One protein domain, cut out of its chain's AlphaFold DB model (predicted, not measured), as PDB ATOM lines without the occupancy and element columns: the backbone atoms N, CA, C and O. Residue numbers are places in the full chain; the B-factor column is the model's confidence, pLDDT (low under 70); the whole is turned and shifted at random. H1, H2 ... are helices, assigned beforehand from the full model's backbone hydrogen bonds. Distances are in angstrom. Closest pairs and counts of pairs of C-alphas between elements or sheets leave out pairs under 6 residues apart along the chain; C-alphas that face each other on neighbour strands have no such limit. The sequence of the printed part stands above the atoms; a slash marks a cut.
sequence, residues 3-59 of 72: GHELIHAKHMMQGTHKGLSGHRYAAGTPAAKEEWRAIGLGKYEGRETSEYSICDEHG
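AT A GLANCE: This is residues 3 to 59 of the 72 residues of an uncharacterized protein of Xanthomonas populi (UniProt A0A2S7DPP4). What does the model look like? Two helices, H2 and H3, stand nearly end to end in one line, and H1 packs slantwise at the place where they meet. A long loop, residues 14 to 29, leads from H1 to the far end of H2, and residues 40 to 50 loop out and come back between H2 and H3. What is it made of? The printed part has 57 residues with three named helices, in the order H1, H2, H3, and no named strand; the class is all helix. It is compact, with a radius of gyration of the C-alphas of 11.0 A and spans of 33 by 23 by 15 A.

IN THESE COORDINATES: Where does the first helix lie? H1 is residues 3 to 13, 15.1 A from first to last C-alpha, and C-alpha 3 is at (329.451, 154.364, 239.203). Where are the others? H2 is residues 30 to 39, 14.3 A long, beginning with C-alpha 30 at (322.518, 149.104, 257.712). H3 is residues 51 to 58, 10.8 A long, and its C-alpha 58 is at (339.190, 151.192, 234.050).

HOW THE PARTS SIT: How does H1 stand to the others? H1 touches H2, the closest C-alphas being those of Ile 7 and Ala 38, 5.9 A apart, at a steep tilt of 55 degrees, opposite ways. H1 touches H3, closest at the C-alphas of His 4 and Glu 51, 5.4 A apart, at a steep tilt of 56 degrees, opposite ways. And H2 to H3? They only just touch, with 3 pairs of C-alphas within 8 A, the closest those of Ile 39 and Glu 51 at 4.6 A; they run the same way at a shallow tilt of 8 degrees. What do the backbones show? In H1, H2 and H3 every O i to N i+4 pair is within hydrogen-bond range.

THE WHOLE: How large is it? The two C-alphas farthest apart, those of Ser 21 and Gly 59, are 33.3 A apart. Is it unbroken and confident? The printed part has no cut, and both links, H1 to H2 and H2 to H3, are long. The mean pLDDT of the printed part is 91.5, and no printed residue is under 70.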
ATOM      1  N   GLY A   3     329.472 155.832 239.113       91.50
ATOM      2  CA  GLY A   3     329.451 154.364 239.203       91.50
ATOM      3  C   GLY A   3     328.938 153.849 240.553       91.50
ATOM      4  O   GLY A   3     328.145 152.917 240.598       91.50
ATOM      5  N   HIS A   4     329.304 154.530 241.640       94.06
ATOM      6  CA  HIS A   4     328.820 154.251 242.993       94.06
ATOM      7  C   HIS A   4     327.289 154.341 243.105       94.06
ATOM      8  O   HIS A   4     326.641 153.406 243.572       94.06
ATOM      9  N   GLU A   5     326.688 155.424 242.607       95.12
ATOM     10  CA  GLU A   5     325.228 155.585 242.653       95.12
ATOM     11  C   GLU A   5     324.509 154.564 241.761       95.12
ATOM     12  O   GLU A   5     323.436 154.074 242.112       95.12
ATOM     13  N   LEU A   6     325.110 154.175 240.629       95.06
ATOM     14  CA  LEU A   6     324.562 153.120 239.769       95.06
ATOM     15  C   LEU A   6     324.584 151.743 240.450       95.06
ATOM     16  O   LEU A   6     323.673 150.943 240.242       95.06
ATOM     17  N   ILE A   7     325.573 151.472 241.303       95.75
ATOM     18  CA  ILE A   7     325.611 150.252 242.119       95.75
ATOM     19  C   ILE A   7     324.483 150.264 243.156       95.75
ATOM     20  O   ILE A   7     323.779 149.263 243.301       95.75
ATOM     21  N   HIS A   8     324.243 151.399 243.821       95.94
ATOM     22  CA  HIS A   8     323.082 151.540 244.704       95.94
ATOM     23  C   HIS A   8     321.764 151.356 243.949       95.94
ATOM     24  O   HIS A   8     320.910 150.588 244.398       95.94
ATOM     25  N   ALA A   9     321.617 151.972 242.774       95.50
ATOM     26  CA  ALA A   9     320.443 151.797 241.926       95.50
ATOM     27  C   ALA A   9     320.238 150.321 241.542       95.50
ATOM     28  O   ALA A   9     319.134 149.801 241.696       95.50
ATOM     29  N   LYS A  10     321.302 149.606 241.148       95.25
ATOM     30  CA  LYS A  10     321.259 148.154 240.891       95.25
ATOM     31  C   LYS A  10     320.742 147.393 242.112       95.25
ATOM     32  O   LYS A  10     319.847 146.560 241.986       95.25
ATOM     33  N   HIS A  11     321.267 147.683 243.301       95.56
ATOM     34  CA  HIS A  11     320.822 147.036 244.533       95.56
ATOM     35  C   HIS A  11     319.350 147.320 244.859       95.56
ATOM     36  O   HIS A  11     318.655 146.415 245.327       95.56
ATOM     37  N   MET A  12     318.873 148.542 244.601       95.31
ATOM     38  CA  MET A  12     317.465 148.917 244.756       95.31
ATOM     39  C   MET A  12     316.577 148.179 243.753       95.31
ATOM     40  O   MET A  12     315.591 147.570 244.156       95.31
ATOM     41  N   MET A  13     316.961 148.149 242.473       96.38
ATOM     42  CA  MET A  13     316.238 147.430 241.417       96.38
ATOM     43  C   MET A  13     316.163 145.922 241.679       96.38
ATOM     44  O   MET A  13     315.165 145.287 241.358       96.38
ATOM     45  N   GLN A  14     317.195 145.345 242.299       95.38
ATOM     46  CA  GLN A  14     317.215 143.942 242.719       95.38
ATOM     47  C   GLN A  14     316.469 143.682 244.040       95.38
ATOM     48  O   GLN A  14     316.396 142.536 244.476       95.38
ATOM     49  N   GLY A  15     315.982 144.720 244.731       94.50
ATOM     50  CA  GLY A  15     315.357 144.589 246.052       94.50
ATOM     51  C   GLY A  15     316.318 144.149 247.166       94.50
ATOM     52  O   GLY A  15     315.875 143.701 248.219       94.50
ATOM     53  N   THR A  16     317.637 144.257 246.961       93.38
ATOM     54  CA  THR A  16     318.662 143.831 247.938       93.38
ATOM     55  C   THR A  16     319.294 144.990 248.704       93.38
ATOM     56  O   THR A  16     320.202 144.765 249.507       93.38
ATOM     57  N   HIS A  17     318.858 146.225 248.446       92.06
ATOM     58  CA  HIS A  17     319.389 147.428 249.077       92.06
ATOM     59  C   HIS A  17     319.214 147.394 250.602       92.06
ATOM     60  O   HIS A  17     318.099 147.253 251.107       92.06
ATOM     61  N   LYS A  18     320.318 147.542 251.350       87.31
ATOM     62  CA  LYS A  18     320.317 147.412 252.820       87.31
ATOM     63  C   LYS A  18     320.342 148.745 253.569       87.31
ATOM     64  O   LYS A  18     320.177 148.752 254.784       87.31
ATOM     65  N   GLY A  19     320.512 149.870 252.876       86.19
ATOM     66  CA  GLY A  19     320.719 151.187 253.484       86.19
ATOM     67  C   GLY A  19     319.449 151.919 253.923       86.19
ATOM     68  O   GLY A  19     319.351 153.122 253.728       86.19
ATOM     69  N   LEU A  20     318.450 151.214 254.464       84.56
ATOM     70  CA  LEU A  20     317.146 151.811 254.805       84.56
ATOM     71  C   LEU A  20     317.108 152.485 256.187       84.56
ATOM     72  O   LEU A  20     316.128 153.147 256.519       84.56
ATOM     73  N   SER A  21     318.138 152.304 257.016       89.38
ATOM     74  CA  SER A  21     318.191 152.893 258.356       89.38
ATOM     75  C   SER A  21     319.619 153.135 258.849       89.38
ATOM     76  O   SER A  21     320.582 152.491 258.415       89.38
ATOM     77  N   GLY A  22     319.738 154.065 259.798       89.75
ATOM     78  CA  GLY A  22     321.009 154.489 260.377       89.75
ATOM     79  C   GLY A  22     321.796 155.453 259.485       89.75
ATOM     80  O   GLY A  22     321.338 155.872 258.427       89.75
ATOM     81  N   HIS A  23     322.986 155.832 259.947       87.69
ATOM     82  CA  HIS A  23     323.838 156.806 259.270       87.69
ATOM     83  C   HIS A  23     324.989 156.110 258.532       87.69
ATOM     84  O   HIS A  23     325.690 155.297 259.126       87.69
ATOM     85  N   ARG A  24     325.245 156.471 257.270       84.69
ATOM     86  CA  ARG A  24     326.287 155.858 256.413       84.69
ATOM     87  C   ARG A  24     327.708 155.843 256.990       84.69
ATOM     88  O   ARG A  24     328.469 154.929 256.708       84.69
ATOM     89  N   TYR A  25     328.050 156.815 257.837       86.38
ATOM     90  CA  TYR A  25     329.360 156.879 258.509       86.38
ATOM     91  C   TYR A  25     329.356 156.291 259.927       86.38
ATOM     92  O   TYR A  25     330.382 156.291 260.600       86.38
ATOM     93  N   ALA A  26     328.209 155.814 260.412       87.31
ATOM     94  CA  ALA A  26     328.123 155.131 261.696       87.31
ATOM     95  C   ALA A  26     328.335 153.630 261.470       87.31
ATOM     96  O   ALA A  26     327.452 152.938 260.948       87.31
ATOM     97  N   ALA A  27     329.516 153.142 261.856       85.94
ATOM     98  CA  ALA A  27     329.897 151.741 261.727       85.94
ATOM     99  C   ALA A  27     328.817 150.807 262.300       85.94
ATOM    100  O   ALA A  27     328.198 151.081 263.327       85.94
ATOM    101  N   GLY A  28     328.571 149.692 261.613       85.56
ATOM    102  CA  GLY A  28     327.603 148.679 262.045       85.56
ATOM    103  C   GLY A  28     326.147 148.949 261.648       85.56
ATOM    104  O   GLY A  28     325.352 147.999 261.638       85.56
ATOM    105  N   THR A  29     325.803 150.176 261.238       90.50
ATOM    106  CA  THR A  29     324.455 150.488 260.741       90.50
ATOM    107  C   THR A  29     324.172 149.835 259.380       90.50
ATOM    108  O   THR A  29     325.101 149.539 258.620       90.50
ATOM    109  N   PRO A  30     322.893 149.595 259.037       92.06
ATOM    110  CA  PRO A  30     322.518 149.104 257.712       92.06
ATOM    111  C   PRO A  30     322.971 150.028 256.573       92.06
ATOM    112  O   PRO A  30     323.505 149.531 255.582       92.06
ATOM    113  N   ALA A  31     322.858 151.351 256.749       92.50
ATOM    114  CA  ALA A  31     323.400 152.349 255.822       92.50
ATOM    115  C   ALA A  31     324.913 152.187 255.602       92.50
ATOM    116  O   ALA A  31     325.346 152.050 254.464       92.50
ATOM    117  N   ALA A  32     325.715 152.102 256.670       92.25
ATOM    118  CA  ALA A  32     327.161 151.909 256.534       92.25
ATOM    119  C   ALA A  32     327.520 150.591 255.827       92.25
ATOM    120  O   ALA A  32     328.403 150.546 254.976       92.25
ATOM    121  N   LYS A  33     326.799 149.504 256.128       91.94
ATOM    122  CA  LYS A  33     327.012 148.201 255.474       91.94
ATOM    123  C   LYS A  33     326.691 148.229 253.981       91.94
ATOM    124  O   LYS A  33     327.332 147.495 253.230       91.94
ATOM    125  N   GLU A  34     325.686 148.998 253.570       94.88
ATOM    126  CA  GLU A  34     325.320 149.164 252.161       94.88
ATOM    127  C   GLU A  34     326.388 149.950 251.399       94.88
ATOM    128  O   GLU A  34     326.766 149.547 250.305       94.88
ATOM    129  N   GLU A  35     326.941 150.992 252.010       94.31
ATOM    130  CA  GLU A  35     328.035 151.791 251.448       94.31
ATOM    131  C   GLU A  35     329.308 150.960 251.288       94.31
ATOM    132  O   GLU A  35     329.877 150.902 250.203       94.31
ATOM    133  N   TRP A  36     329.716 150.211 252.319       93.50
ATOM    134  CA  TRP A  36     330.871 149.311 252.214       93.50
ATOM    135  C   TRP A  36     330.675 148.254 251.128       93.50
ATOM    136  O   TRP A  36     331.622 147.898 250.430       93.50
ATOM    137  N   ARG A  37     329.441 147.761 250.964       93.50
ATOM    138  CA  ARG A  37     329.100 146.808 249.908       93.50
ATOM    139  C   ARG A  37     329.169 147.441 248.523       93.50
ATOM    140  O   ARG A  37     329.660 146.784 247.611       93.50
ATOM    141  N   ALA A  38     328.664 148.661 248.364       95.06
ATOM    142  CA  ALA A  38     328.700 149.379 247.096       95.06
ATOM    143  C   ALA A  38     330.129 149.763 246.705       95.06
ATOM    144  O   ALA A  38     330.501 149.631 245.544       95.06
ATOM    145  N   ILE A  39     330.955 150.156 247.676       94.81
ATOM    146  CA  ILE A  39     332.362 150.484 247.435       94.81
ATOM    147  C   ILE A  39     333.177 149.221 247.128       94.81
ATOM    148  O   ILE A  39     334.020 149.245 246.238       94.81
ATOM    149  N   GLY A  40     332.888 148.114 247.817       94.25
ATOM    150  CA  GLY A  40     333.690 146.889 247.760       94.25
ATOM    151  C   GLY A  40     334.762 146.833 248.851       94.25
ATOM    152  O   GLY A  40     335.854 146.351 248.596       94.25
ATOM    153  N   LEU A  41     334.464 147.345 250.052       92.06
ATOM    154  CA  LEU A  41     335.386 147.386 251.197       92.06
ATOM    155  C   LEU A  41     335.344 146.106 252.047       92.06
ATOM    156  O   LEU A  41     334.272 145.526 252.271       92.06
ATOM    157  N   GLY A  42     336.500 145.721 252.602       88.75
ATOM    158  CA  GLY A  42     336.650 144.616 253.552       88.75
ATOM    159  C   GLY A  42     336.094 143.303 252.999       88.75
ATOM    160  O   GLY A  42     336.422 142.883 251.896       88.75
ATOM    161  N   LYS A  43     335.148 142.674 253.710       89.56
ATOM    162  CA  LYS A  43     334.507 141.413 253.266       89.56
ATOM    163  C   LYS A  43     333.754 141.483 251.922       89.56
ATOM    164  O   LYS A  43     333.186 140.479 251.489       89.56
ATOM    165  N   TYR A  44     333.613 142.673 251.342       90.50
ATOM    166  CA  TYR A  44     332.981 142.890 250.044       90.50
ATOM    167  C   TYR A  44     333.994 143.074 248.905       90.50
ATOM    168  O   TYR A  44     333.561 143.261 247.767       90.50
ATOM    169  N   GLU A  45     335.295 142.995 249.189       89.31
ATOM    170  CA  GLU A  45     336.350 143.007 248.176       89.31
ATOM    171  C   GLU A  45     336.201 141.855 247.173       89.31
ATOM    172  O   GLU A  45     335.690 140.778 247.490       89.31
ATOM    173  N   GLY A  46     336.618 142.104 245.929       83.62
ATOM    174  CA  GLY A  46     336.568 141.118 244.845       83.62
ATOM    175  C   GLY A  46     335.161 140.783 244.338       83.62
ATOM    176  O   GLY A  46     335.004 139.879 243.520       83.62
ATOM    177  N   ARG A  47     334.115 141.485 244.798       84.75
ATOM    178  CA  ARG A  47     332.763 141.323 244.251       84.75
ATOM    179  C   ARG A  47     332.664 141.893 242.841       84.75
ATOM    180  O   ARG A  47     333.104 143.006 242.582       84.75
ATOM    181  N   GLU A  48     331.965 141.150 241.987       80.00
ATOM    182  CA  GLU A  48     331.806 141.410 240.550       80.00
ATOM    183  C   GLU A  48     331.246 142.803 240.203       80.00
ATOM    184  O   GLU A  48     331.498 143.318 239.122       80.00
ATOM    185  N   THR A  49     330.478 143.450 241.087       89.25
ATOM    186  CA  THR A  49     329.978 144.813 240.834       89.25
ATOM    187  C   THR A  49     330.097 145.680 242.083       89.25
ATOM    188  O   THR A  49     329.252 145.604 242.977       89.25
ATOM    189  N   SER A  50     331.150 146.493 242.130       94.94
ATOM    190  CA  SER A  50     331.466 147.460 243.187       94.94
ATOM    191  C   SER A  50     332.213 148.674 242.614       94.94
ATOM    192  O   SER A  50     332.675 148.643 241.474       94.94
ATOM    193  N   GLU A  51     332.332 149.761 243.380       94.81
ATOM    194  CA  GLU A  51     333.106 150.941 242.967       94.81
ATOM    195  C   GLU A  51     334.553 150.541 242.676       94.81
ATOM    196  O   GLU A  51     335.108 150.940 241.656       94.81
ATOM    197  N   TYR A  52     335.142 149.698 243.528       93.69
ATOM    198  CA  TYR A  52     336.504 149.210 243.347       93.69
ATOM    199  C   TYR A  52     336.660 148.326 242.112       93.69
ATOM    200  O   TYR A  52     337.637 148.512 241.396       93.69
ATOM    201  N   SER A  53     335.699 147.448 241.797       93.62
ATOM    202  CA  SER A  53     335.792 146.635 240.575       93.62
ATOM    203  C   SER A  53     335.732 147.496 239.307       93.62
ATOM    204  O   SER A  53     336.492 147.255 238.378       93.62
ATOM    205  N   ILE A  54     334.894 148.541 239.293       92.88
ATOM    206  CA  ILE A  54     334.839 149.533 238.201       92.88
ATOM    207  C   ILE A  54     336.165 150.295 238.106       92.88
ATOM    208  O   ILE A  54     336.689 150.517 237.014       92.88
ATOM    209  N   CYS A  55     336.715 150.720 239.246       93.06
ATOM    210  CA  CYS A  55     338.002 151.400 239.287       93.06
ATOM    211  C   CYS A  55     339.123 150.523 238.717       93.06
ATOM    212  O   CYS A  55     339.899 151.002 237.895       93.06
ATOM    213  N   ASP A  56     339.174 149.250 239.105       92.75
ATOM    214  CA  ASP A  56     340.181 148.298 238.633       92.75
ATOM    215  C   ASP A  56     340.067 148.030 237.132       92.75
ATOM    216  O   ASP A  56     341.075 148.053 236.430       92.75
ATOM    217  N   GLU A  57     338.844 147.827 236.634       93.00
ATOM    218  CA  GLU A  57     338.570 147.587 235.213       93.00
ATOM    219  C   GLU A  57     339.046 148.753 234.335       93.00
ATOM    220  O   GLU A  57     339.586 148.546 233.248       93.00
ATOM    221  N   HIS A  58     338.881 149.985 234.816       92.62
ATOM    222  CA  HIS A  58     339.190 151.192 234.050       92.62
ATOM    223  C   HIS A  58     340.522 151.859 234.426       92.62
ATOM    224  O   HIS A  58     340.828 152.932 233.903       92.62
ATOM    225  N   GLY A  59     341.316 151.267 235.323       93.50
ATOM    226  CA  GLY A  59     342.588 151.844 235.779       93.50
ATOM    227  C   GLY A  59     342.440 153.162 236.557       93.50
ATOM    228  O   GLY A  59     343.342 153.998 236.547       93.50
TER     229      GLY A  59